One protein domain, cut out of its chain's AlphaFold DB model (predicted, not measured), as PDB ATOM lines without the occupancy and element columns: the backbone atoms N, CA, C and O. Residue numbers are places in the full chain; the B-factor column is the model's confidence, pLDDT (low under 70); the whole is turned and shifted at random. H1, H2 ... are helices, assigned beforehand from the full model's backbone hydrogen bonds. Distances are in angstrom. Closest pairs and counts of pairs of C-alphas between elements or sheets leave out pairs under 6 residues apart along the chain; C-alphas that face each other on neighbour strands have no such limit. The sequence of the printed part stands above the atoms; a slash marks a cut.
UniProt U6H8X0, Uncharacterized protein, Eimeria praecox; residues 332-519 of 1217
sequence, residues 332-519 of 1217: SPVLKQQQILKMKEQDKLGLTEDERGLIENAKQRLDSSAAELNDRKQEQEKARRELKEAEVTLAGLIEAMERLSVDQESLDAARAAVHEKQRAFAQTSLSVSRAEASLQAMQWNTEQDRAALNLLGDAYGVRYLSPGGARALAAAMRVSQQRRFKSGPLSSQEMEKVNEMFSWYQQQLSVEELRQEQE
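This is residues 332 to 519 of the 1217 residues of an uncharacterized protein of Eimeria praecox (UniProt U6H8X0). A long helical hairpin, H2 and H3, runs out from a small helical head, in which the short helices H1, H4 and H5 gather at the end where H2 begins and H3 ends. On the far side of the head H6 packs crosswise on H4, and its residues 505 to 519 stick out free. The printed part has 188 residues with six named helices, H1 to H6 in order along the chain, and no named strand; the class is all helix. The whole is an extended rod, with a radius of gyration of the C-alphas of 27.7 A and spans of 99 by 36 by 28 A.

Find C-alpha 333 at (218.813, 137.564, 140.016); there H1 begins and runs over residues 333 to 341. Next look for H2, residues 353 to 401, which is 71.9 A from first to last C-alpha and ends at (213.413, 181.606, 110.951). H3, residues 408 to 441, measures 49.8 A. H4 follows at residues 446 to 459 and H5 at residues 467 to 481. H6, residues 492 to 519, measures 39.9 A; find its last C-alpha at (204.985, 107.684, 168.375).

Start at H1, which forms a helical hairpin with H2: they touch, closest at the C-alphas of Leu 341 and Lys 363, 5.8 A, opposite ways at a shallow tilt of 33 degrees, only just short of steep. Of H2, residues 359 to 367 alone touch H1. H2 and H3 form a second helical hairpin, touching with 40 pairs of C-alphas within 8 A, closest at Gln 380 and Thr 428, 5.1 A, at a shallow tilt of 19 degrees. H2 and H5 are the hubs, each touching three helices. Residues 355 to 366 alone of H2 touch H5, closest at the C-alphas of Ile 359 and Ala 476, 4.8 A, at a steep tilt of 57 degrees. H5 touches H1, with the C-alphas of Leu 341 and Ala 472 5.3 A apart, and H4, with those of Ala 452 and Ala 470 4.9 A apart. H6 touches H4, closest at the C-alphas of Gly 457 and Lys 497, 5.0 A, only just about perpendicular at 73 degrees. H3 and H6 are apart. In H1 to H6 every O i to N i+4 pair is within hydrogen-bond range.

Look for the two C-alphas farthest apart, those of Ser 405 and Gln 518, at 100.1 A. The printed part has no cut. The link from H1 to H2 is long, and that from H3 to H4 is tight. The mean pLDDT of the printed part is 87.5; under 70 are residues 404, 461, 482 to 484, 486 to 488 and 519.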
ATOM      1  N   SER A 332     214.072 138.663 139.840       78.88
ATOM      2  CA  SER A 332     215.341 139.151 139.267       78.88
ATOM      3  C   SER A 332     216.541 138.542 140.014       78.88
ATOM      4  O   SER A 332     216.510 138.516 141.245       78.88
ATOM      5  N   PRO A 333     217.633 138.120 139.343       82.12
ATOM      6  CA  PRO A 333     218.813 137.564 140.016       82.12
ATOM      7  C   PRO A 333     219.439 138.485 141.078       82.12
ATOM      8  O   PRO A 333     220.074 138.004 142.013       82.12
ATOM      9  N   VAL A 334     219.227 139.804 140.961       83.88
ATOM     10  CA  VAL A 334     219.594 140.808 141.979       83.88
ATOM     11  C   VAL A 334     218.675 140.726 143.201       83.88
ATOM     12  O   VAL A 334     219.152 140.690 144.330       83.88
ATOM     13  N   LEU A 335     217.359 140.643 142.980       83.69
ATOM     14  CA  LEU A 335     216.370 140.512 144.052       83.69
ATOM     15  C   LEU A 335     216.516 139.164 144.776       83.69
ATOM     16  O   LEU A 335     216.426 139.132 145.998       83.69
ATOM     17  N   LYS A 336     216.841 138.073 144.061       86.88
ATOM     18  CA  LYS A 336     217.180 136.777 144.680       86.88
ATOM     19  C   LYS A 336     218.441 136.892 145.548       86.88
ATOM     20  O   LYS A 336     218.438 136.401 146.673       86.88
ATOM     21  N   GLN A 337     219.485 137.583 145.075       88.00
ATOM     22  CA  GLN A 337     220.694 137.854 145.866       88.00
ATOM     23  C   GLN A 337     220.370 138.662 147.140       88.00
ATOM     24  O   GLN A 337     220.785 138.272 148.229       88.00
ATOM     25  N   GLN A 338     219.583 139.741 147.031       89.38
ATOM     26  CA  GLN A 338     219.132 140.536 148.183       89.38
ATOM     27  C   GLN A 338     218.267 139.725 149.155       89.38
ATOM     28  O   GLN A 338     218.416 139.878 150.363       89.38
ATOM     29  N   GLN A 339     217.371 138.869 148.659       89.31
ATOM     30  CA  GLN A 339     216.499 138.037 149.492       89.31
ATOM     31  C   GLN A 339     217.291 136.973 150.263       89.31
ATOM     32  O   GLN A 339     217.014 136.754 151.435       89.31
ATOM     33  N   ILE A 340     218.311 136.369 149.645       88.56
ATOM     34  CA  ILE A 340     219.204 135.398 150.301       88.56
ATOM     35  C   ILE A 340     220.110 136.070 151.347       88.56
ATOM     36  O   ILE A 340     220.388 135.484 152.388       88.56
ATOM     37  N   LEU A 341     220.532 137.318 151.116       88.94
ATOM     38  CA  LEU A 341     221.256 138.116 152.118       88.94
ATOM     39  C   LEU A 341     220.335 138.664 153.232       88.94
ATOM     40  O   LEU A 341     220.811 139.001 154.313       88.94
ATOM     41  N   LYS A 342     219.015 138.724 153.009       88.00
ATOM     42  CA  LYS A 342     217.986 139.074 154.011       88.00
ATOM     43  C   LYS A 342     217.511 137.820 154.759       88.00
ATOM     44  O   LYS A 342     216.335 137.464 154.743       88.00
ATOM     45  N   MET A 343     218.471 137.174 155.419       86.62
ATOM     46  CA  MET A 343     218.294 135.985 156.254       86.62
ATOM     47  C   MET A 343     217.211 136.147 157.330       86.62
ATOM     48  O   MET A 343     217.122 137.189 157.984       86.62
ATOM     49  N   LYS A 344     216.470 135.071 157.601       85.94
ATOM     50  CA  LYS A 344     215.641 134.912 158.806       85.94
ATOM     51  C   LYS A 344     216.525 134.506 159.990       85.94
ATOM     52  O   LYS A 344     217.631 134.007 159.802       85.94
ATOM     53  N   GLU A 345     216.023 134.629 161.221       81.38
ATOM     54  CA  GLU A 345     216.751 134.159 162.417       81.38
ATOM     55  C   GLU A 345     217.105 132.661 162.348       81.38
ATOM     56  O   GLU A 345     218.193 132.267 162.757       81.38
ATOM     57  N   GLN A 346     216.232 131.840 161.756       79.38
ATOM     58  CA  GLN A 346     216.462 130.403 161.555       79.38
ATOM     59  C   GLN A 346     217.623 130.125 160.583       79.38
ATOM     60  O   GLN A 346     218.400 129.199 160.800       79.38
ATOM     61  N   ASP A 347     217.820 130.973 159.567       83.56
ATOM     62  CA  ASP A 347     218.933 130.831 158.619       83.56
ATOM     63  C   ASP A 347     220.289 131.191 159.273       83.56
ATOM     64  O   ASP A 347     221.346 130.800 158.780       83.56
ATOM     65  N   LYS A 348     220.289 131.914 160.407       85.31
ATOM     66  CA  LYS A 348     221.513 132.271 161.155       85.31
ATOM     67  C   LYS A 348     222.090 131.114 161.977       85.31
ATOM     68  O   LYS A 348     223.190 131.256 162.514       85.31
ATOM     69  N   LEU A 349     221.378 129.991 162.088       83.38
ATOM     70  CA  LEU A 349     221.850 128.805 162.802       83.38
ATOM     71  C   LEU A 349     223.118 128.242 162.136       83.38
ATOM     72  O   LEU A 349     223.119 127.884 160.956       83.38
ATOM     73  N   GLY A 350     224.198 128.173 162.921       82.00
ATOM     74  CA  GLY A 350     225.490 127.605 162.523       82.00
ATOM     75  C   GLY A 350     226.568 128.588 162.065       82.00
ATOM     76  O   GLY A 350     227.741 128.215 162.019       82.00
ATOM     77  N   LEU A 351     226.212 129.836 161.753       88.75
ATOM     78  CA  LEU A 351     227.163 130.845 161.270       88.75
ATOM     79  C   LEU A 351     227.927 131.518 162.421       88.75
ATOM     80  O   LEU A 351     227.346 131.857 163.456       88.75
ATOM     81  N   THR A 352     229.225 131.762 162.222       89.94
ATOM     82  CA  THR A 352     230.058 132.513 163.174       89.94
ATOM     83  C   THR A 352     229.688 133.998 163.193       89.94
ATOM     84  O   THR A 352     228.873 134.492 162.409       89.94
ATOM     85  N   GLU A 353     230.258 134.752 164.130       89.06
ATOM     86  CA  GLU A 353     230.113 136.209 164.159       89.06
ATOM     87  C   GLU A 353     230.787 136.878 162.948       89.06
ATOM     88  O   GLU A 353     230.146 137.692 162.284       89.06
ATOM     89  N   ASP A 354     231.985 136.427 162.556       90.38
ATOM     90  CA  ASP A 354     232.680 136.892 161.346       90.38
ATOM     91  C   ASP A 354     231.875 136.628 160.066       90.38
ATOM     92  O   ASP A 354     231.758 137.495 159.200       90.38
ATOM     93  N   GLU A 355     231.274 135.440 159.939       92.06
ATOM     94  CA  GLU A 355     230.453 135.076 158.779       92.06
ATOM     95  C   GLU A 355     229.181 135.929 158.695       92.06
ATOM     96  O   GLU A 355     228.814 136.386 157.612       92.06
ATOM     97  N   ARG A 356     228.541 136.219 159.836       91.06
ATOM     98  CA  ARG A 356     227.390 137.134 159.903       91.06
ATOM     99  C   ARG A 356     227.798 138.578 159.582       91.06
ATOM    100  O   ARG A 356     227.076 139.253 158.850       91.06
ATOM    101  N   GLY A 357     228.979 139.019 160.021       91.25
ATOM    102  CA  GLY A 357     229.567 140.307 159.638       91.25
ATOM    103  C   GLY A 357     229.863 140.417 158.135       91.25
ATOM    104  O   GLY A 357     229.545 141.433 157.514       91.25
ATOM    105  N   LEU A 358     230.393 139.356 157.517       91.94
ATOM    106  CA  LEU A 358     230.600 139.272 156.065       91.94
ATOM    107  C   LEU A 358     229.279 139.335 155.284       91.94
ATOM    108  O   LEU A 358     229.220 139.995 154.243       91.94
ATOM    109  N   ILE A 359     228.225 138.677 155.776       92.50
ATOM    110  CA  ILE A 359     226.892 138.695 155.156       92.50
ATOM    111  C   ILE A 359     226.257 140.089 155.244       92.50
ATOM    112  O   ILE A 359     225.767 140.592 154.233       92.50
ATOM    113  N   GLU A 360     226.324 140.758 156.397       91.88
ATOM    114  CA  GLU A 360     225.778 142.113 156.543       91.88
ATOM    115  C   GLU A 360     226.581 143.151 155.734       91.88
ATOM    116  O   GLU A 360     225.987 143.989 155.057       91.88
ATOM    117  N   ASN A 361     227.916 143.050 155.681       92.88
ATOM    118  CA  ASN A 361     228.738 143.903 154.810       92.88
ATOM    119  C   ASN A 361     228.402 143.704 153.319       92.88
ATOM    120  O   ASN A 361     228.311 144.669 152.558       92.88
ATOM    121  N   ALA A 362     228.183 142.456 152.896       92.50
ATOM    122  CA  ALA A 362     227.746 142.142 151.541       92.50
ATOM    123  C   ALA A 362     226.348 142.708 151.237       92.50
ATOM    124  O   ALA A 362     226.146 143.289 150.171       92.50
ATOM    125  N   LYS A 363     225.402 142.587 152.176       93.56
ATOM    126  CA  LYS A 363     224.058 143.170 152.083       93.56
ATOM    127  C   LYS A 363     224.116 144.688 151.905       93.56
ATOM    128  O   LYS A 363     223.577 145.192 150.923       93.56
ATOM    129  N   GLN A 364     224.850 145.387 152.771       92.88
ATOM    130  CA  GLN A 364     225.067 146.835 152.671       92.88
ATOM    131  C   GLN A 364     225.652 147.227 151.309       92.88
ATOM    132  O   GLN A 364     225.086 148.067 150.619       92.88
ATOM    133  N   ARG A 365     226.726 146.564 150.858       91.06
ATOM    134  CA  ARG A 365     227.353 146.855 149.555       91.06
ATOM    135  C   ARG A 365     226.424 146.623 148.363       91.06
ATOM    136  O   ARG A 365     226.489 147.385 147.397       91.06
ATOM    137  N   LEU A 366     225.576 145.594 148.405       91.69
ATOM    138  CA  LEU A 366     224.601 145.323 147.348       91.69
ATOM    139  C   LEU A 366     223.490 146.380 147.323       91.69
ATOM    140  O   LEU A 366     223.154 146.878 146.249       91.69
ATOM    141  N   ASP A 367     222.976 146.760 148.493       91.38
ATOM    142  CA  ASP A 367     221.922 147.767 148.631       91.38
ATOM    143  C   ASP A 367     222.438 149.176 148.253       91.38
ATOM    144  O   ASP A 367     221.777 149.875 147.484       91.38
ATOM    145  N   SER A 368     223.665 149.558 148.640       91.88
ATOM    146  CA  SER A 368     224.326 150.792 148.167       91.88
ATOM    147  C   SER A 368     224.547 150.804 146.650       91.88
ATOM    148  O   SER A 368     224.334 151.826 146.003       91.88
ATOM    149  N   SER A 369     224.924 149.665 146.055       91.38
ATOM    150  CA  SER A 369     225.097 149.550 144.594       91.38
ATOM    151  C   SER A 369     223.765 149.652 143.836       91.38
ATOM    152  O   SER A 369     223.731 150.110 142.693       91.38
ATOM    153  N   ALA A 370     222.660 149.230 144.459       91.12
ATOM    154  CA  ALA A 370     221.314 149.390 143.917       91.12
ATOM    155  C   ALA A 370     220.812 150.839 144.022       91.12
ATOM    156  O   ALA A 370     220.194 151.325 143.072       91.12
ATOM    157  N   ALA A 371     221.124 151.538 145.119       92.19
ATOM    158  CA  ALA A 371     220.863 152.970 145.264       92.19
ATOM    159  C   ALA A 371     221.628 153.789 144.207       92.19
ATOM    160  O   ALA A 371     221.001 154.491 143.417       92.19
ATOM    161  N   GLU A 372     222.946 153.588 144.076       93.06
ATOM    162  CA  GLU A 372     223.769 154.296 143.080       93.06
ATOM    163  C   GLU A 372     223.248 154.095 141.641       93.06
ATOM    164  O   GLU A 372     223.220 155.030 140.837       93.06
ATOM    165  N   LEU A 373     222.798 152.882 141.299       93.38
ATOM    166  CA  LEU A 373     222.187 152.614 139.996       93.38
ATOM    167  C   LEU A 373     220.877 153.395 139.791       93.38
ATOM    168  O   LEU A 373     220.608 153.856 138.679       93.38
ATOM    169  N   ASN A 374     220.055 153.524 140.831       93.12
ATOM    170  CA  ASN A 374     218.805 154.274 140.778       93.12
ATOM    171  C   ASN A 374     219.063 155.781 140.611       93.12
ATOM    172  O   ASN A 374     218.440 156.422 139.764       93.12
ATOM    173  N   ASP A 375     220.035 156.327 141.338       94.69
ATOM    174  CA  ASP A 375     220.392 157.746 141.281       94.69
ATOM    175  C   ASP A 375     220.964 158.115 139.904       94.69
ATOM    176  O   ASP A 375     220.474 159.041 139.252       94.69
ATOM    177  N   ARG A 376     221.891 157.307 139.367       95.12
ATOM    178  CA  ARG A 376     222.403 157.470 137.991       95.12
ATOM    179  C   ARG A 376     221.296 157.377 136.931       95.12
ATOM    180  O   ARG A 376     221.382 158.036 135.895       95.12
ATOM    181  N   LYS A 377     220.235 156.592 137.164       94.88
ATOM    182  CA  LYS A 377     219.057 156.548 136.274       94.88
ATOM    183  C   LYS A 377     218.217 157.822 136.358       94.88
ATOM    184  O   LYS A 377     217.764 158.303 135.321       94.88
ATOM    185  N   GLN A 378     218.075 158.423 137.539       94.88
ATOM    186  CA  GLN A 378     217.448 159.742 137.680       94.88
ATOM    187  C   GLN A 378     218.277 160.843 136.993       94.88
ATOM    188  O   GLN A 378     217.706 161.693 136.306       94.88
ATOM    189  N   GLU A 379     219.612 160.800 137.080       95.06
ATOM    190  CA  GLU A 379     220.501 161.689 136.312       95.06
ATOM    191  C   GLU A 379     220.345 161.503 134.795       95.06
ATOM    192  O   GLU A 379     220.253 162.482 134.048       95.06
ATOM    193  N   GLN A 380     220.273 160.253 134.324       96.88
ATOM    194  CA  GLN A 380     220.043 159.933 132.914       96.88
ATOM    195  C   GLN A 380     218.683 160.462 132.430       96.88
ATOM    196  O   GLN A 380     218.596 161.043 131.345       96.88
ATOM    197  N   GLU A 381     217.624 160.323 133.232       95.50
ATOM    198  CA  GLU A 381     216.322 160.918 132.927       95.50
ATOM    199  C   GLU A 381     216.356 162.446 132.912       95.50
ATOM    200  O   GLU A 381     215.787 163.050 132.002       95.50
ATOM    201  N   LYS A 382     217.035 163.084 133.870       96.50
ATOM    202  CA  LYS A 382     217.209 164.541 133.897       96.50
ATOM    203  C   LYS A 382     217.913 165.029 132.629       96.50
ATOM    204  O   LYS A 382     217.375 165.887 131.932       96.50
ATOM    205  N   ALA A 383     219.033 164.409 132.254       95.06
ATOM    206  CA  ALA A 383     219.743 164.713 131.010       95.06
ATOM    207  C   ALA A 383     218.862 164.500 129.761       95.06
ATOM    208  O   ALA A 383     218.932 165.278 128.811       95.06
ATOM    209  N   ARG A 384     217.979 163.489 129.769       96.88
ATOM    210  CA  ARG A 384     217.004 163.236 128.692       96.88
ATOM    211  C   ARG A 384     215.909 164.307 128.606       96.88
ATOM    212  O   ARG A 384     215.422 164.573 127.508       96.88
ATOM    213  N   ARG A 385     215.500 164.903 129.732       96.50
ATOM    214  CA  ARG A 385     214.538 166.021 129.779       96.50
ATOM    215  C   ARG A 385     215.189 167.303 129.249       96.50
ATOM    216  O   ARG A 385     214.675 167.881 128.298       96.50
ATOM    217  N   GLU A 386     216.381 167.643 129.744       95.75
ATOM    218  CA  GLU A 386     217.170 168.791 129.265       95.75
ATOM    219  C   GLU A 386     217.500 168.702 127.762       95.75
ATOM    220  O   GLU A 386     217.470 169.709 127.056       95.75
ATOM    221  N   LEU A 387     217.775 167.497 127.244       96.94
ATOM    222  CA  LEU A 387     217.960 167.269 125.808       96.94
ATOM    223  C   LEU A 387     216.680 167.564 125.007       96.94
ATOM    224  O   LEU A 387     216.742 168.300 124.026       96.94
ATOM    225  N   LYS A 388     215.520 167.057 125.441       96.31
ATOM    226  CA  LYS A 388     214.234 167.349 124.781       96.31
ATOM    227  C   LYS A 388     213.899 168.841 124.791       96.31
ATOM    228  O   LYS A 388     213.372 169.352 123.810       96.31
ATOM    229  N   GLU A 389     214.204 169.550 125.875       96.56
ATOM    230  CA  GLU A 389     214.016 171.004 125.967       96.56
ATOM    231  C   GLU A 389     214.928 171.756 124.980       96.56
ATOM    232  O   GLU A 389     214.478 172.678 124.290       96.56
ATOM    233  N   ALA A 390     216.182 171.320 124.824       95.00
ATOM    234  CA  ALA A 390     217.088 171.853 123.807       95.00
ATOM    235  C   ALA A 390     216.583 171.565 122.375       95.00
ATOM    236  O   ALA A 390     216.571 172.455 121.526       95.00
ATOM    237  N   GLU A 391     216.096 170.351 122.103       96.31
ATOM    238  CA  GLU A 391     215.534 169.969 120.799       96.31
ATOM    239  C   GLU A 391     214.259 170.767 120.457       96.31
ATOM    240  O   GLU A 391     214.109 171.232 119.325       96.31
ATOM    241  N   VAL A 392     213.378 171.014 121.433       96.50
ATOM    242  CA  VAL A 392     212.172 171.849 121.264       96.50
ATOM    243  C   VAL A 392     212.524 173.324 121.043       96.50
ATOM    244  O   VAL A 392     211.908 173.973 120.196       96.50
ATOM    245  N   THR A 393     213.520 173.870 121.748       93.50
ATOM    246  CA  THR A 393     213.956 175.262 121.514       93.50
ATOM    247  C   THR A 393     214.629 175.432 120.152       93.50
ATOM    248  O   THR A 393     214.360 176.425 119.476       93.50
ATOM    249  N   LEU A 394     215.410 174.449 119.689       94.62
ATOM    250  CA  LEU A 394     215.947 174.425 118.327       94.62
ATOM    251  C   LEU A 394     214.831 174.350 117.271       94.62
ATOM    252  O   LEU A 394     214.845 175.133 116.322       94.62
ATOM    253  N   ALA A 395     213.838 173.471 117.443       92.75
ATOM    254  CA  ALA A 395     212.697 173.373 116.527       92.75
ATOM    255  C   ALA A 395     211.900 174.690 116.449       92.75
ATOM    256  O   ALA A 395     211.594 175.164 115.355       92.75
ATOM    257  N   GLY A 396     211.639 175.329 117.595       92.69
ATOM    258  CA  GLY A 396     210.966 176.629 117.655       92.69
ATOM    259  C   GLY A 396     211.774 177.782 117.041       92.69
ATOM    260  O   GLY A 396     211.181 178.727 116.525       92.69
ATOM    261  N   LEU A 397     213.111 177.711 117.049       90.19
ATOM    262  CA  LEU A 397     213.972 178.674 116.348       90.19
ATOM    263  C   LEU A 397     213.974 178.456 114.829       90.19
ATOM    264  O   LEU A 397     213.958 179.436 114.088       90.19
ATOM    265  N   ILE A 398     213.921 177.205 114.360       90.12
ATOM    266  CA  ILE A 398     213.769 176.881 112.931       90.12
ATOM    267  C   ILE A 398     212.419 177.402 112.411       90.12
ATOM    268  O   ILE A 398     212.384 178.155 111.441       90.12
ATOM    269  N   GLU A 399     211.315 177.106 113.107       90.12
ATOM    270  CA  GLU A 399     209.979 177.614 112.753       90.12
ATOM    271  C   GLU A 399     209.897 179.156 112.841       90.12
ATOM    272  O   GLU A 399     209.155 179.800 112.093       90.12
ATOM    273  N   ALA A 400     210.679 179.778 113.733       84.75
ATOM    274  CA  ALA A 400     210.796 181.231 113.797       84.75
ATOM    275  C   ALA A 400     211.560 181.813 112.597       84.75
ATOM    276  O   ALA A 400     211.105 182.821 112.061       84.75
ATOM    277  N   MET A 401     212.655 181.185 112.144       81.56
ATOM    278  CA  MET A 401     213.413 181.606 110.951       81.56
ATOM    279  C   MET A 401     212.574 181.581 109.668       81.56
ATOM    280  O   MET A 401     212.741 182.442 108.808       81.56
ATOM    281  N   GLU A 402     211.641 180.635 109.541       80.50
ATOM    282  CA  GLU A 402     210.727 180.556 108.392       80.50
ATOM    283  C   GLU A 402     209.675 181.684 108.362       80.50
ATOM    284  O   GLU A 402     209.048 181.919 107.328       80.50
ATOM    285  N   ARG A 403     209.467 182.396 109.481       79.12
ATOM    286  CA  ARG A 403     208.430 183.440 109.628       79.12
ATOM    287  C   ARG A 403     208.975 184.839 109.910       79.12
ATOM    288  O   ARG A 403     208.269 185.822 109.694       79.12
ATOM    289  N   LEU A 404     210.193 184.935 110.430       67.44
ATOM    290  CA  LEU A 404     210.887 186.157 110.826       67.44
ATOM    291  C   LEU A 404     212.380 185.966 110.542       67.44
ATOM    292  O   LEU A 404     212.922 184.897 110.801       67.44
ATOM    293  N   SER A 405     213.075 187.005 110.078       73.44
ATOM    294  CA  SER A 405     214.528 186.961 109.874       73.44
ATOM    295  C   SER A 405     215.268 186.912 111.220       73.44
ATOM    296  O   SER A 405     215.633 187.950 111.772       73.44
ATOM    297  N   VAL A 406     215.416 185.708 111.771       73.06
ATOM    298  CA  VAL A 406     216.156 185.407 113.003       73.06
ATOM    299  C   VAL A 406     217.623 185.136 112.666       73.06
ATOM    300  O   VAL A 406     217.927 184.474 111.674       73.06
ATOM    301  N   ASP A 407     218.531 185.660 113.488       82.25
ATOM    302  CA  ASP A 407     219.968 185.647 113.220       82.25
ATOM    303  C   ASP A 407     220.561 184.231 113.266       82.25
ATOM    304  O   ASP A 407     220.359 183.485 114.231       82.25
ATOM    305  N   GLN A 408     221.349 183.881 112.243       87.19
ATOM    306  CA  GLN A 408     221.968 182.559 112.063       87.19
ATOM    307  C   GLN A 408     222.795 182.110 113.284       87.19
ATOM    308  O   GLN A 408     222.772 180.935 113.648       87.19
ATOM    309  N   GLU A 409     223.461 183.048 113.966       90.38
ATOM    310  CA  GLU A 409     224.232 182.782 115.188       90.38
ATOM    311  C   GLU A 409     223.373 182.167 116.306       90.38
ATOM    312  O   GLU A 409     223.841 181.295 117.037       90.38
ATOM    313  N   SER A 410     222.098 182.558 116.414       89.00
ATOM    314  CA  SER A 410     221.179 182.013 117.424       89.00
ATOM    315  C   SER A 410     220.765 180.567 117.126       89.00
ATOM    316  O   SER A 410     220.623 179.762 118.051       89.00
ATOM    317  N   LEU A 411     220.648 180.206 115.843       90.06
ATOM    318  CA  LEU A 411     220.388 178.835 115.409       90.06
ATOM    319  C   LEU A 411     221.599 177.936 115.683       90.06
ATOM    320  O   LEU A 411     221.444 176.829 116.199       90.06
ATOM    321  N   ASP A 412     222.803 178.404 115.358       92.19
ATOM    322  CA  ASP A 412     224.024 177.622 115.555       92.19
ATOM    323  C   ASP A 412     224.415 177.511 117.039       92.19
ATOM    324  O   ASP A 412     224.879 176.452 117.466       92.19
ATOM    325  N   ALA A 413     224.094 178.515 117.865       93.06
ATOM    326  CA  ALA A 413     224.142 178.400 119.323       93.06
ATOM    327  C   ALA A 413     223.151 177.347 119.864       93.06
ATOM    328  O   ALA A 413     223.524 176.523 120.700       93.06
ATOM    329  N   ALA A 414     221.911 177.308 119.359       92.00
ATOM    330  CA  ALA A 414     220.928 176.293 119.754       92.00
ATOM    331  C   ALA A 414     221.339 174.873 119.318       92.00
ATOM    332  O   ALA A 414     221.211 173.922 120.091       92.00
ATOM    333  N   ARG A 415     221.916 174.719 118.118       95.31
ATOM    334  CA  ARG A 415     222.522 173.457 117.646       95.31
ATOM    335  C   ARG A 415     223.681 173.013 118.541       95.31
ATOM    336  O   ARG A 415     223.764 171.835 118.890       95.31
ATOM    337  N   ALA A 416     224.552 173.939 118.947       95.69
ATOM    338  CA  ALA A 416     225.644 173.650 119.873       95.69
ATOM    339  C   ALA A 416     225.121 173.172 121.240       95.69
ATOM    340  O   ALA A 416     225.601 172.157 121.744       95.69
ATOM    341  N   ALA A 417     224.089 173.828 121.786       94.75
ATOM    342  CA  ALA A 417     223.446 173.430 123.039       94.75
ATOM    343  C   ALA A 417     222.801 172.032 122.956       94.75
ATOM    344  O   ALA A 417     222.995 171.214 123.856       94.75
ATOM    345  N   VAL A 418     222.106 171.705 121.857       97.00
ATOM    346  CA  VAL A 418     221.587 170.344 121.612       97.00
ATOM    347  C   VAL A 418     222.726 169.322 121.599       97.00
ATOM    348  O   VAL A 418     222.652 168.321 122.309       97.00
ATOM    349  N   HIS A 419     223.816 169.576 120.870       97.00
ATOM    350  CA  HIS A 419     224.966 168.665 120.842       97.00
ATOM    351  C   HIS A 419     225.676 168.528 122.200       97.00
ATOM    352  O   HIS A 419     226.211 167.460 122.503       97.00
ATOM    353  N   GLU A 420     225.676 169.562 123.040       97.31
ATOM    354  CA  GLU A 420     226.175 169.479 124.413       97.31
ATOM    355  C   GLU A 420     225.286 168.571 125.279       97.31
ATOM    356  O   GLU A 420     225.789 167.633 125.901       97.31
ATOM    357  N   LYS A 421     223.957 168.758 125.244       96.88
ATOM    358  CA  LYS A 421     223.011 167.895 125.971       96.88
ATOM    359  C   LYS A 421     223.012 166.450 125.457       96.88
ATOM    360  O   LYS A 421     222.910 165.527 126.264       96.88
ATOM    361  N   GLN A 422     223.235 166.225 124.160       97.25
ATOM    362  CA  GLN A 422     223.448 164.884 123.594       97.25
ATOM    363  C   GLN A 422     224.695 164.203 124.181       97.25
ATOM    364  O   GLN A 422     224.639 163.023 124.529       97.25
ATOM    365  N   ARG A 423     225.811 164.932 124.355       96.69
ATOM    366  CA  ARG A 423     227.019 164.398 125.015       96.69
ATOM    367  C   ARG A 423     226.774 164.103 126.494       96.69
ATOM    368  O   ARG A 423     227.188 163.043 126.956       96.69
ATOM    369  N   ALA A 424     226.083 164.989 127.212       94.31
ATOM    370  CA  ALA A 424     225.736 164.778 128.618       94.31
ATOM    371  C   ALA A 424     224.857 163.526 128.806       94.31
ATOM    372  O   ALA A 424     225.166 162.675 129.638       94.31
ATOM    373  N   PHE A 425     223.823 163.352 127.973       96.88
ATOM    374  CA  PHE A 425     222.978 162.154 127.977       96.88
ATOM    375  C   PHE A 425     223.752 160.876 127.604       96.88
ATOM    376  O   PHE A 425     223.539 159.824 128.206       96.88
ATOM    377  N   ALA A 426     224.696 160.944 126.659       96.56
ATOM    378  CA  ALA A 426     225.566 159.809 126.344       96.56
ATOM    379  C   ALA A 426     226.492 159.440 127.523       96.56
ATOM    380  O   ALA A 426     226.702 158.258 127.795       96.56
ATOM    381  N   GLN A 427     227.013 160.429 128.256       95.44
ATOM    382  CA  GLN A 427     227.856 160.209 129.436       95.44
ATOM    383  C   GLN A 427     227.074 159.593 130.607       95.44
ATOM    384  O   GLN A 427     227.558 158.621 131.192       95.44
ATOM    385  N   THR A 428     225.864 160.075 130.912       94.88
ATOM    386  CA  THR A 428     225.006 159.467 131.950       94.88
ATOM    387  C   THR A 428     224.487 158.092 131.532       94.88
ATOM    388  O   THR A 428     224.460 157.171 132.344       94.88
ATOM    389  N   SER A 429     224.188 157.870 130.248       94.94
ATOM    390  CA  SER A 429     223.872 156.522 129.757       94.94
ATOM    391  C   SER A 429     225.034 155.542 129.964       94.94
ATOM    392  O   SER A 429     224.803 154.390 130.324       94.94
ATOM    393  N   LEU A 430     226.285 155.984 129.788       95.88
ATOM    394  CA  LEU A 430     227.470 155.164 130.059       95.88
ATOM    395  C   LEU A 430     227.728 154.961 131.564       95.88
ATOM    396  O   LEU A 430     228.230 153.900 131.942       95.88
ATOM    397  N   SER A 431     227.397 155.922 132.437       93.88
ATOM    398  CA  SER A 431     227.504 155.730 133.895       93.88
ATOM    399  C   SER A 431     226.451 154.744 134.416       93.88
ATOM    400  O   SER A 431     226.790 153.891 135.243       93.88
ATOM    401  N   VAL A 432     225.227 154.777 133.873       95.12
ATOM    402  CA  VAL A 432     224.179 153.775 134.127       95.12
ATOM    403  C   VAL A 432     224.632 152.393 133.663       95.12
ATOM    404  O   VAL A 432     224.690 151.487 134.487       95.12
ATOM    405  N   SER A 433     225.056 152.216 132.404       92.69
ATOM    406  CA  SER A 433     225.491 150.895 131.914       92.69
ATOM    407  C   SER A 433     226.681 150.313 132.693       92.69
ATOM    408  O   SER A 433     226.769 149.097 132.855       92.69
ATOM    409  N   ARG A 434     227.579 151.153 133.232       93.19
ATOM    410  CA  ARG A 434     228.646 150.703 134.148       93.19
ATOM    411  C   ARG A 434     228.104 150.241 135.502       93.19
ATOM    412  O   ARG A 434     228.561 149.217 135.997       93.19
ATOM    413  N   ALA A 435     227.143 150.958 136.090       90.19
ATOM    414  CA  ALA A 435     226.494 150.526 137.329       90.19
ATOM    415  C   ALA A 435     225.711 149.218 137.122       90.19
ATOM    416  O   ALA A 435     225.840 148.297 137.925       90.19
ATOM    417  N   GLU A 436     224.987 149.079 136.006       91.00
ATOM    418  CA  GLU A 436     224.294 147.834 135.651       91.00
ATOM    419  C   GLU A 436     225.266 146.663 135.469       91.00
ATOM    420  O   GLU A 436     224.979 145.572 135.951       91.00
ATOM    421  N   ALA A 437     226.435 146.876 134.852       88.31
ATOM    422  CA  ALA A 437     227.470 145.848 134.727       88.31
ATOM    423  C   ALA A 437     228.063 145.430 136.091       88.31
ATOM    424  O   ALA A 437     228.226 144.235 136.349       88.31
ATOM    425  N   SER A 438     228.330 146.385 136.992       86.38
ATOM    426  CA  SER A 438     228.755 146.089 138.370       86.38
ATOM    427  C   SER A 438     227.701 145.272 139.124       86.38
ATOM    428  O   SER A 438     228.029 144.272 139.763       86.38
ATOM    429  N   LEU A 439     226.424 145.648 139.007       88.44
ATOM    430  CA  LEU A 439     225.322 144.933 139.650       88.44
ATOM    431  C   LEU A 439     225.076 143.550 139.019       88.44
ATOM    432  O   LEU A 439     224.767 142.601 139.736       88.44
ATOM    433  N   GLN A 440     225.290 143.395 137.707       85.12
ATOM    434  CA  GLN A 440     225.262 142.101 137.013       85.12
ATOM    435  C   GLN A 440     226.342 141.139 137.522       85.12
ATOM    436  O   GLN A 440     226.058 139.956 137.708       85.12
ATOM    437  N   ALA A 441     227.551 141.619 137.831       83.69
ATOM    438  CA  ALA A 441     228.599 140.776 138.418       83.69
ATOM    439  C   ALA A 441     228.199 140.192 139.794       83.69
ATOM    440  O   ALA A 441     228.614 139.081 140.141       83.69
ATOM    441  N   MET A 442     227.363 140.914 140.547       84.56
ATOM    442  CA  MET A 442     226.893 140.560 141.893       84.56
ATOM    443  C   MET A 442     225.597 139.720 141.926       84.56
ATOM    444  O   MET A 442     225.113 139.404 143.010       84.56
ATOM    445  N   GLN A 443     225.040 139.336 140.773       86.06
ATOM    446  CA  GLN A 443     223.806 138.541 140.678       86.06
ATOM    447  C   GLN A 443     223.946 137.098 141.183       86.06
ATOM    448  O   GLN A 443     224.995 136.477 141.004       86.06
ATOM    449  N   TRP A 444     222.847 136.535 141.709       86.25
ATOM    450  CA  TRP A 444     222.778 135.112 142.049       86.25
ATOM    451  C   TRP A 444     222.840 134.236 140.790       86.25
ATOM    452  O   TRP A 444     222.032 134.407 139.875       86.25
ATOM    453  N   ASN A 445     223.738 133.247 140.761       84.62
ATOM    454  CA  ASN A 445     223.773 132.206 139.731       84.62
ATOM    455  C   ASN A 445     223.905 130.788 140.324       84.62
ATOM    456  O   ASN A 445     224.137 130.603 141.515       84.62
ATOM    457  N   THR A 446     223.781 129.768 139.472       81.44
ATOM    458  CA  THR A 446     223.855 128.346 139.859       81.44
ATOM    459  C   THR A 446     225.225 127.903 140.389       81.44
ATOM    460  O   THR A 446     225.329 126.844 141.004       81.44
ATOM    461  N   GLU A 447     226.281 128.699 140.200       83.31
ATOM    462  CA  GLU A 447     227.602 128.436 140.785       83.31
ATOM    463  C   GLU A 447     227.610 128.745 142.291       83.31
ATOM    464  O   GLU A 447     228.347 128.106 143.034       83.31
ATOM    465  N   GLN A 448     226.750 129.658 142.765       86.31
ATOM    466  CA  GLN A 448     226.556 129.901 144.200       86.31
ATOM    467  C   GLN A 448     225.741 128.808 144.881       86.31
ATOM    468  O   GLN A 448     226.064 128.471 146.013       86.31
ATOM    469  N   ASP A 449     224.741 128.212 144.219       87.25
ATOM    470  CA  ASP A 449     224.062 127.023 144.761       87.25
ATOM    471  C   ASP A 449     225.064 125.852 144.918       87.25
ATOM    472  O   ASP A 449     225.044 125.155 145.931       87.25
ATOM    473  N   ARG A 450     226.024 125.690 143.988       85.12
ATOM    474  CA  ARG A 450     227.134 124.714 144.112       85.12
ATOM    475  C   ARG A 450     228.143 125.083 145.198       85.12
ATOM    476  O   ARG A 450     228.573 124.211 145.945       85.12
ATOM    477  N   ALA A 451     228.514 126.357 145.310       86.94
ATOM    478  CA  ALA A 451     229.392 126.825 146.380       86.94
ATOM    479  C   ALA A 451     228.743 126.646 147.762       86.94
ATOM    480  O   ALA A 451     229.421 126.244 148.699       86.94
ATOM    481  N   ALA A 452     227.433 126.875 147.874       90.19
ATOM    482  CA  ALA A 452     226.658 126.623 149.082       90.19
ATOM    483  C   ALA A 452     226.594 125.126 149.426       90.19
ATOM    484  O   ALA A 452     226.755 124.792 150.593       90.19
ATOM    485  N   LEU A 453     226.443 124.222 148.445       87.50
ATOM    486  CA  LEU A 453     226.560 122.772 148.685       87.50
ATOM    487  C   LEU A 453     227.941 122.390 149.226       87.50
ATOM    488  O   LEU A 453     228.027 121.596 150.155       87.50
ATOM    489  N   ASN A 454     229.011 122.969 148.673       87.31
ATOM    490  CA  ASN A 454     230.367 122.682 149.137       87.31
ATOM    491  C   ASN A 454     230.605 123.218 150.559       87.31
ATOM    492  O   ASN A 454     231.104 122.489 151.401       87.31
ATOM    493  N   LEU A 455     230.149 124.439 150.871       88.44
ATOM    494  CA  LEU A 455     230.171 124.986 152.238       88.44
ATOM    495  C   LEU A 455     229.364 124.137 153.229       88.44
ATOM    496  O   LEU A 455     229.763 123.996 154.381       88.44
ATOM    497  N   LEU A 456     228.229 123.586 152.791       88.06
ATOM    498  CA  LEU A 456     227.378 122.728 153.610       88.06
ATOM    499  C   LEU A 456     228.060 121.373 153.873       88.06
ATOM    500  O   LEU A 456     228.074 120.921 155.013       88.06
ATOM    501  N   GLY A 457     228.718 120.789 152.863       85.38
ATOM    502  CA  GLY A 457     229.556 119.589 152.992       85.38
ATOM    503  C   GLY A 457     230.898 119.802 153.715       85.38
ATOM    504  O   GLY A 457     231.424 118.860 154.294       85.38
ATOM    505  N   ASP A 458     231.447 121.021 153.725       84.62
ATOM    506  CA  ASP A 458     232.626 121.412 154.519       84.62
ATOM    507  C   ASP A 458     232.273 121.678 155.994       84.62
ATOM    508  O   ASP A 458     233.110 121.495 156.878       84.62
ATOM    509  N   ALA A 459     231.048 122.136 156.270       84.31
ATOM    510  CA  ALA A 459     230.529 122.296 157.627       84.31
ATOM    511  C   ALA A 459     230.041 120.966 158.224       84.31
ATOM    512  O   ALA A 459     230.155 120.764 159.435       84.31
ATOM    513  N   TYR A 460     229.523 120.065 157.383       78.12
ATOM    514  CA  TYR A 460     229.063 118.732 157.762       78.12
ATOM    515  C   TYR A 460     230.135 117.966 158.561       78.12
ATOM    516  O   TYR A 460     231.329 118.038 158.279       78.12
ATOM    517  N   GLY A 461     229.717 117.294 159.636       69.25
ATOM    518  CA  GLY A 461     230.614 116.644 160.602       69.25
ATOM    519  C   GLY A 461     231.359 117.583 161.571       69.25
ATOM    520  O   GLY A 461     231.801 117.118 162.619       69.25
ATOM    521  N   VAL A 462     231.461 118.889 161.286       80.81
ATOM    522  CA  VAL A 462     232.166 119.878 162.135       80.81
ATOM    523  C   VAL A 462     231.194 120.763 162.923       80.81
ATOM    524  O   VAL A 462     231.413 121.033 164.104       80.81
ATOM    525  N   ARG A 463     230.116 121.229 162.285       84.00
ATOM    526  CA  ARG A 463     229.056 122.048 162.892       84.00
ATOM    527  C   ARG A 463     227.751 121.905 162.115       84.00
ATOM    528  O   ARG A 463     227.765 121.699 160.905       84.00
ATOM    529  N   TYR A 464     226.620 122.109 162.784       82.44
ATOM    530  CA  TYR A 464     225.388 122.399 162.053       82.44
ATOM    531  C   TYR A 464     225.542 123.746 161.338       82.44
ATOM    532  O   TYR A 464     225.995 124.712 161.951       82.44
ATOM    533  N   LEU A 465     225.161 123.810 160.066       87.81
ATOM    534  CA  LEU A 465     225.038 125.027 159.269       87.81
ATOM    535  C   LEU A 465     223.737 124.897 158.482       87.81
ATOM    536  O   LEU A 465     223.568 123.917 157.764       87.81
ATOM    537  N   SER A 466     222.812 125.848 158.619       89.94
ATOM    538  CA  SER A 466     221.564 125.775 157.849       89.94
ATOM    539  C   SER A 466     221.841 125.941 156.339       89.94
ATOM    540  O   SER A 466     222.740 126.705 155.961       89.94
ATOM    541  N   PRO A 467     221.069 125.303 155.436       88.88
ATOM    542  CA  PRO A 467     221.213 125.506 153.991       88.88
ATOM    543  C   PRO A 467     220.988 126.968 153.573       88.88
ATOM    544  O   PRO A 467     221.675 127.476 152.683       88.88
ATOM    545  N   GLY A 468     220.089 127.674 154.271       88.88
ATOM    546  CA  GLY A 468     219.873 129.113 154.116       88.88
ATOM    547  C   GLY A 468     221.119 129.924 154.481       88.88
ATOM    548  O   GLY A 468     221.532 130.800 153.721       88.88
ATOM    549  N   GLY A 469     221.785 129.573 155.584       90.12
ATOM    550  CA  GLY A 469     223.056 130.159 156.004       90.12
ATOM    551  C   GLY A 469     224.208 129.873 155.037       90.12
ATOM    552  O   GLY A 469     224.967 130.784 154.702       90.12
ATOM    553  N   ALA A 470     224.303 128.651 154.502       90.94
ATOM    554  CA  ALA A 470     225.282 128.298 153.469       90.94
ATOM    555  C   ALA A 470     225.060 129.093 152.165       90.94
ATOM    556  O   ALA A 470     226.013 129.609 151.573       90.94
ATOM    557  N   ARG A 471     223.798 129.270 151.744       91.75
ATOM    558  CA  ARG A 471     223.422 130.140 150.614       91.75
ATOM    559  C   ARG A 471     223.747 131.611 150.883       91.75
ATOM    560  O   ARG A 471     224.311 132.269 150.006       91.75
ATOM    561  N   ALA A 472     223.461 132.120 152.081       91.75
ATOM    562  CA  ALA A 472     223.794 133.487 152.482       91.75
ATOM    563  C   ALA A 472     225.311 133.735 152.476       91.75
ATOM    564  O   ALA A 472     225.767 134.737 151.923       91.75
ATOM    565  N   LEU A 473     226.112 132.793 152.983       90.69
ATOM    566  CA  LEU A 473     227.574 132.873 152.969       90.69
ATOM    567  C   LEU A 473     228.151 132.800 151.539       90.69
ATOM    568  O   LEU A 473     229.066 133.555 151.198       90.69
ATOM    569  N   ALA A 474     227.573 131.975 150.657       90.38
ATOM    570  CA  ALA A 474     227.929 131.943 149.234       90.38
ATOM    571  C   ALA A 474     227.574 133.257 148.501       90.38
ATOM    572  O   ALA A 474     228.373 133.751 147.696       90.38
ATOM    573  N   ALA A 475     226.422 133.874 148.804       90.75
ATOM    574  CA  ALA A 475     226.089 135.225 148.338       90.75
ATOM    575  C   ALA A 475     227.087 136.271 148.854       90.75
ATOM    576  O   ALA A 475     227.577 137.100 148.078       90.75
ATOM    577  N   ALA A 476     227.424 136.205 150.143       90.94
ATOM    578  CA  ALA A 476     228.325 137.143 150.791       90.94
ATOM    579  C   ALA A 476     229.730 137.099 150.188       90.94
ATOM    580  O   ALA A 476     230.280 138.149 149.861       90.94
ATOM    581  N   MET A 477     230.293 135.909 149.948       88.56
ATOM    582  CA  MET A 477     231.604 135.770 149.303       88.56
ATOM    583  C   MET A 477     231.637 136.326 147.874       88.56
ATOM    584  O   MET A 477     232.641 136.930 147.489       88.56
ATOM    585  N   ARG A 478     230.553 136.185 147.093       86.69
ATOM    586  CA  ARG A 478     230.478 136.792 145.754       86.69
ATOM    587  C   ARG A 478     230.534 138.316 145.830       86.69
ATOM    588  O   ARG A 478     231.325 138.935 145.126       86.69
ATOM    589  N   VAL A 479     229.696 138.916 146.674       86.25
ATOM    590  CA  VAL A 479     229.528 140.376 146.739       86.25
ATOM    591  C   VAL A 479     230.710 141.052 147.431       86.25
ATOM    592  O   VAL A 479     231.217 142.057 146.936       86.25
ATOM    593  N   SER A 480     231.187 140.498 148.549       82.00
ATOM    594  CA  SER A 480     232.275 141.097 149.332       82.00
ATOM    595  C   SER A 480     233.652 140.905 148.681       82.00
ATOM    596  O   SER A 480     234.378 141.886 148.501       82.00
ATOM    597  N   GLN A 481     233.995 139.675 148.280       74.56
ATOM    598  CA  GLN A 481     235.340 139.301 147.812       74.56
ATOM    599  C   GLN A 481     235.473 139.244 146.279       74.56
ATOM    600  O   GLN A 481     236.547 138.918 145.781       74.56
ATOM    601  N   GLN A 482     234.397 139.502 145.519       68.62
ATOM    602  CA  GLN A 482     234.341 139.333 144.054       68.62
ATOM    603  C   GLN A 482     234.801 137.941 143.569       68.62
ATOM    604  O   GLN A 482     235.234 137.785 142.423       68.62
ATOM    605  N   ARG A 483     234.701 136.905 144.421       66.00
ATOM    606  CA  ARG A 483     235.121 135.547 144.059       66.00
ATOM    607  C   ARG A 483     234.298 135.048 142.876       66.00
ATOM    608  O   ARG A 483     233.102 134.792 142.999       66.00
ATOM    609  N   ARG A 484     234.973 134.826 141.747       64.62
ATOM    610  CA  ARG A 484     234.478 133.922 140.710       64.62
ATOM    611  C   ARG A 484     234.614 132.501 141.244       64.62
ATOM    612  O   ARG A 484     235.731 132.027 141.457       64.62
ATOM    613  N   PHE A 485     233.488 131.840 141.481       70.31
ATOM    614  CA  PHE A 485     233.477 130.400 141.717       70.31
ATOM    615  C   PHE A 485     233.953 129.674 140.447       70.31
ATOM    616  O   PHE A 485     233.893 130.223 139.345       70.31
ATOM    617  N   LYS A 486     234.500 128.462 140.590       65.38
ATOM    618  CA  LYS A 486     235.012 127.704 139.439       65.38
ATOM    619  C   LYS A 486     233.836 127.230 138.580       65.38
ATOM    620  O   LYS A 486     233.007 126.456 139.051       65.38
ATOM    621  N   SER A 487     233.796 127.641 137.315       56.56
ATOM    622  CA  SER A 487     232.780 127.204 136.353       56.56
ATOM    623  C   SER A 487     233.044 125.754 135.911       56.56
ATOM    624  O   SER A 487     233.702 125.511 134.897       56.56
ATOM    625  N   GLY A 488     232.570 124.784 136.693       66.81
ATOM    626  CA  GLY A 488     232.757 123.352 136.442       66.81
ATOM    627  C   GLY A 488     231.735 122.451 137.155       66.81
ATOM    628  O   GLY A 488     230.855 122.950 137.869       66.81
ATOM    629  N   PRO A 489     231.811 121.124 136.942       73.50
ATOM    630  CA  PRO A 489     231.193 120.143 137.833       73.50
ATOM    631  C   PRO A 489     231.907 120.134 139.196       73.50
ATOM    632  O   PRO A 489     233.043 120.596 139.302       73.50
ATOM    633  N   LEU A 490     231.254 119.574 140.217       79.19
ATOM    634  CA  LEU A 490     231.905 119.247 141.491       79.19
ATOM    635  C   LEU A 490     233.053 118.258 141.231       79.19
ATOM    636  O   LEU A 490     232.900 117.314 140.452       79.19
ATOM    637  N   SER A 491     234.205 118.476 141.863       85.44
ATOM    638  CA  SER A 491     235.302 117.504 141.866       85.44
ATOM    639  C   SER A 491     234.950 116.288 142.729       85.44
ATOM    640  O   SER A 491     234.044 116.352 143.557       85.44
ATOM    641  N   SER A 492     235.673 115.175 142.567       85.50
ATOM    642  CA  SER A 492     235.365 113.922 143.272       85.50
ATOM    643  C   SER A 492     235.279 114.083 144.795       85.50
ATOM    644  O   SER A 492     234.368 113.536 145.398       85.50
ATOM    645  N   GLN A 493     236.163 114.888 145.396       84.75
ATOM    646  CA  GLN A 493     236.185 115.148 146.842       84.75
ATOM    647  C   GLN A 493     235.024 116.046 147.311       84.75
ATOM    648  O   GLN A 493     234.516 115.888 148.417       84.75
ATOM    649  N   GLU A 494     234.581 116.992 146.477       83.75
ATOM    650  CA  GLU A 494     233.401 117.821 146.767       83.75
ATOM    651  C   GLU A 494     232.115 116.987 146.610       83.75
ATOM    652  O   GLU A 494     231.180 117.118 147.396       83.75
ATOM    653  N   MET A 495     232.085 116.080 145.629       86.31
ATOM    654  CA  MET A 495     230.986 115.139 145.398       86.31
ATOM    655  C   MET A 495     230.869 114.092 146.518       86.31
ATOM    656  O   MET A 495     229.760 113.733 146.898       86.31
ATOM    657  N   GLU A 496     231.993 113.629 147.069       88.12
ATOM    658  CA  GLU A 496     232.061 112.712 148.215       88.12
ATOM    659  C   GLU A 496     231.392 113.320 149.457       88.12
ATOM    660  O   GLU A 496     230.423 112.757 149.962       88.12
ATOM    661  N   LYS A 497     231.778 114.544 149.850       85.06
ATOM    662  CA  LYS A 497     231.131 115.294 150.946       85.06
ATOM    663  C   LYS A 497     229.641 115.551 150.708       85.06
ATOM    664  O   LYS A 497     228.830 115.430 151.624       85.06
ATOM    665  N   VAL A 498     229.262 115.901 149.475       85.69
ATOM    666  CA  VAL A 498     227.851 116.100 149.104       85.69
ATOM    667  C   VAL A 498     227.060 114.789 149.202       85.69
ATOM    668  O   VAL A 498     225.905 114.833 149.619       85.69
ATOM    669  N   ASN A 499     227.665 113.636 148.894       87.56
ATOM    670  CA  ASN A 499     227.044 112.320 149.068       87.56
ATOM    671  C   ASN A 499     226.894 111.934 150.549       87.56
ATOM    672  O   ASN A 499     225.836 111.434 150.927       87.56
ATOM    673  N   GLU A 500     227.902 112.187 151.390       87.25
ATOM    674  CA  GLU A 500     227.819 111.954 152.841       87.25
ATOM    675  C   GLU A 500     226.685 112.781 153.464       87.25
ATOM    676  O   GLU A 500     225.762 112.226 154.065       87.25
ATOM    677  N   MET A 501     226.692 114.095 153.223       88.44
ATOM    678  CA  MET A 501     225.645 115.032 153.639       88.44
ATOM    679  C   MET A 501     224.254 114.606 153.131       88.44
ATOM    680  O   MET A 501     223.287 114.607 153.892       88.44
ATOM    681  N   PHE A 502     224.139 114.211 151.859       86.81
ATOM    682  CA  PHE A 502     222.899 113.694 151.271       86.81
ATOM    683  C   PHE A 502     222.400 112.432 151.989       86.81
ATOM    684  O   PHE A 502     221.223 112.362 152.347       86.81
ATOM    685  N   SER A 503     223.287 111.463 152.245       86.38
ATOM    686  CA  SER A 503     222.930 110.205 152.913       86.38
ATOM    687  C   SER A 503     222.410 110.437 154.335       86.38
ATOM    688  O   SER A 503     221.446 109.795 154.748       86.38
ATOM    689  N   TRP A 504     222.966 111.427 155.042       87.69
ATOM    690  CA  TRP A 504     222.480 111.851 156.350       87.69
ATOM    691  C   TRP A 504     221.083 112.471 156.278       87.69
ATOM    692  O   TRP A 504     220.214 112.066 157.045       87.69
ATOM    693  N   TYR A 505     220.824 113.388 155.336       85.19
ATOM    694  CA  TYR A 505     219.485 113.974 155.166       85.19
ATOM    695  C   TYR A 505     218.427 112.905 154.858       85.19
ATOM    696  O   TYR A 505     217.348 112.945 155.446       85.19
ATOM    697  N   GLN A 506     218.740 111.918 154.008       86.19
ATOM    698  CA  GLN A 506     217.845 110.777 153.782       86.19
ATOM    699  C   GLN A 506     217.628 109.955 155.060       86.19
ATOM    700  O   GLN A 506     216.487 109.672 155.417       86.19
ATOM    701  N   GLN A 507     218.702 109.606 155.775       88.94
ATOM    702  CA  GLN A 507     218.607 108.799 156.991       88.94
ATOM    703  C   GLN A 507     217.811 109.505 158.098       88.94
ATOM    704  O   GLN A 507     217.039 108.849 158.790       88.94
ATOM    705  N   GLN A 508     217.958 110.825 158.269       85.94
ATOM    706  CA  GLN A 508     217.166 111.584 159.244       85.94
ATOM    707  C   GLN A 508     215.681 111.628 158.871       85.94
ATOM    708  O   GLN A 508     214.842 111.438 159.748       85.94
ATOM    709  N   LEU A 509     215.350 111.833 157.589       86.88
ATOM    710  CA  LEU A 509     213.959 111.827 157.130       86.88
ATOM    711  C   LEU A 509     213.306 110.460 157.379       86.88
ATOM    712  O   LEU A 509     212.279 110.417 158.044       86.88
ATOM    713  N   SER A 510     213.939 109.350 156.985       86.25
ATOM    714  CA  SER A 510     213.384 108.007 157.233       86.25
ATOM    715  C   SER A 510     213.368 107.590 158.713       86.25
ATOM    716  O   SER A 510     212.548 106.765 159.108       86.25
ATOM    717  N   VAL A 511     214.239 108.148 159.564       86.94
ATOM    718  CA  VAL A 511     214.154 107.944 161.023       86.94
ATOM    719  C   VAL A 511     212.949 108.677 161.613       86.94
ATOM    720  O   VAL A 511     212.243 108.096 162.434       86.94
ATOM    721  N   GLU A 512     212.681 109.916 161.197       83.75
ATOM    722  CA  GLU A 512     211.507 110.656 161.674       83.75
ATOM    723  C   GLU A 512     210.191 110.163 161.037       83.75
ATOM    724  O   GLU A 512     209.162 110.203 161.704       83.75
ATOM    725  N   GLU A 513     210.219 109.611 159.822       83.25
ATOM    726  CA  GLU A 513     209.114 108.872 159.182       83.25
ATOM    727  C   GLU A 513     208.660 107.700 160.071       83.25
ATOM    728  O   GLU A 513     207.560 107.725 160.628       83.25
ATOM    729  N   LEU A 514     209.568 106.748 160.333       82.94
ATOM    730  CA  LEU A 514     209.348 105.607 161.234       82.94
ATOM    731  C   LEU A 514     208.973 106.037 162.661       82.94
ATOM    732  O   LEU A 514     208.292 105.306 163.383       82.94
ATOM    733  N   ARG A 515     209.423 107.221 163.094       79.69
ATOM    734  CA  ARG A 515     209.066 107.787 164.394       79.69
ATOM    735  C   ARG A 515     207.628 108.295 164.429       79.69
ATOM    736  O   ARG A 515     206.941 108.026 165.411       79.69
ATOM    737  N   GLN A 516     207.158 109.001 163.398       76.62
ATOM    738  CA  GLN A 516     205.753 109.416 163.332       76.62
ATOM    739  C   GLN A 516     204.827 108.193 163.271       76.62
ATOM    740  O   GLN A 516     203.821 108.175 163.979       76.62
ATOM    741  N   GLU A 517     205.207 107.144 162.533       75.31
ATOM    742  CA  GLU A 517     204.467 105.872 162.493       75.31
ATOM    743  C   GLU A 517     204.355 105.172 163.863       75.31
ATOM    744  O   GLU A 517     203.351 104.509 164.129       75.31
ATOM    745  N   GLN A 518     205.358 105.303 164.744       71.38
ATOM    746  CA  GLN A 518     205.397 104.603 166.041       71.38
ATOM    747  C   GLN A 518     204.989 105.454 167.259       71.38
ATOM    748  O   GLN A 518     204.565 104.891 168.268       71.38
ATOM    749  N   GLU A 519     205.122 106.785 167.208       66.12
ATOM    750  CA  GLU A 519     204.985 107.684 168.375       66.12
ATOM    751  C   GLU A 519     203.905 108.784 168.193       66.12
ATOM    752  O   GLU A 519     203.602 109.523 169.134       66.12
TER     753      GLU A 519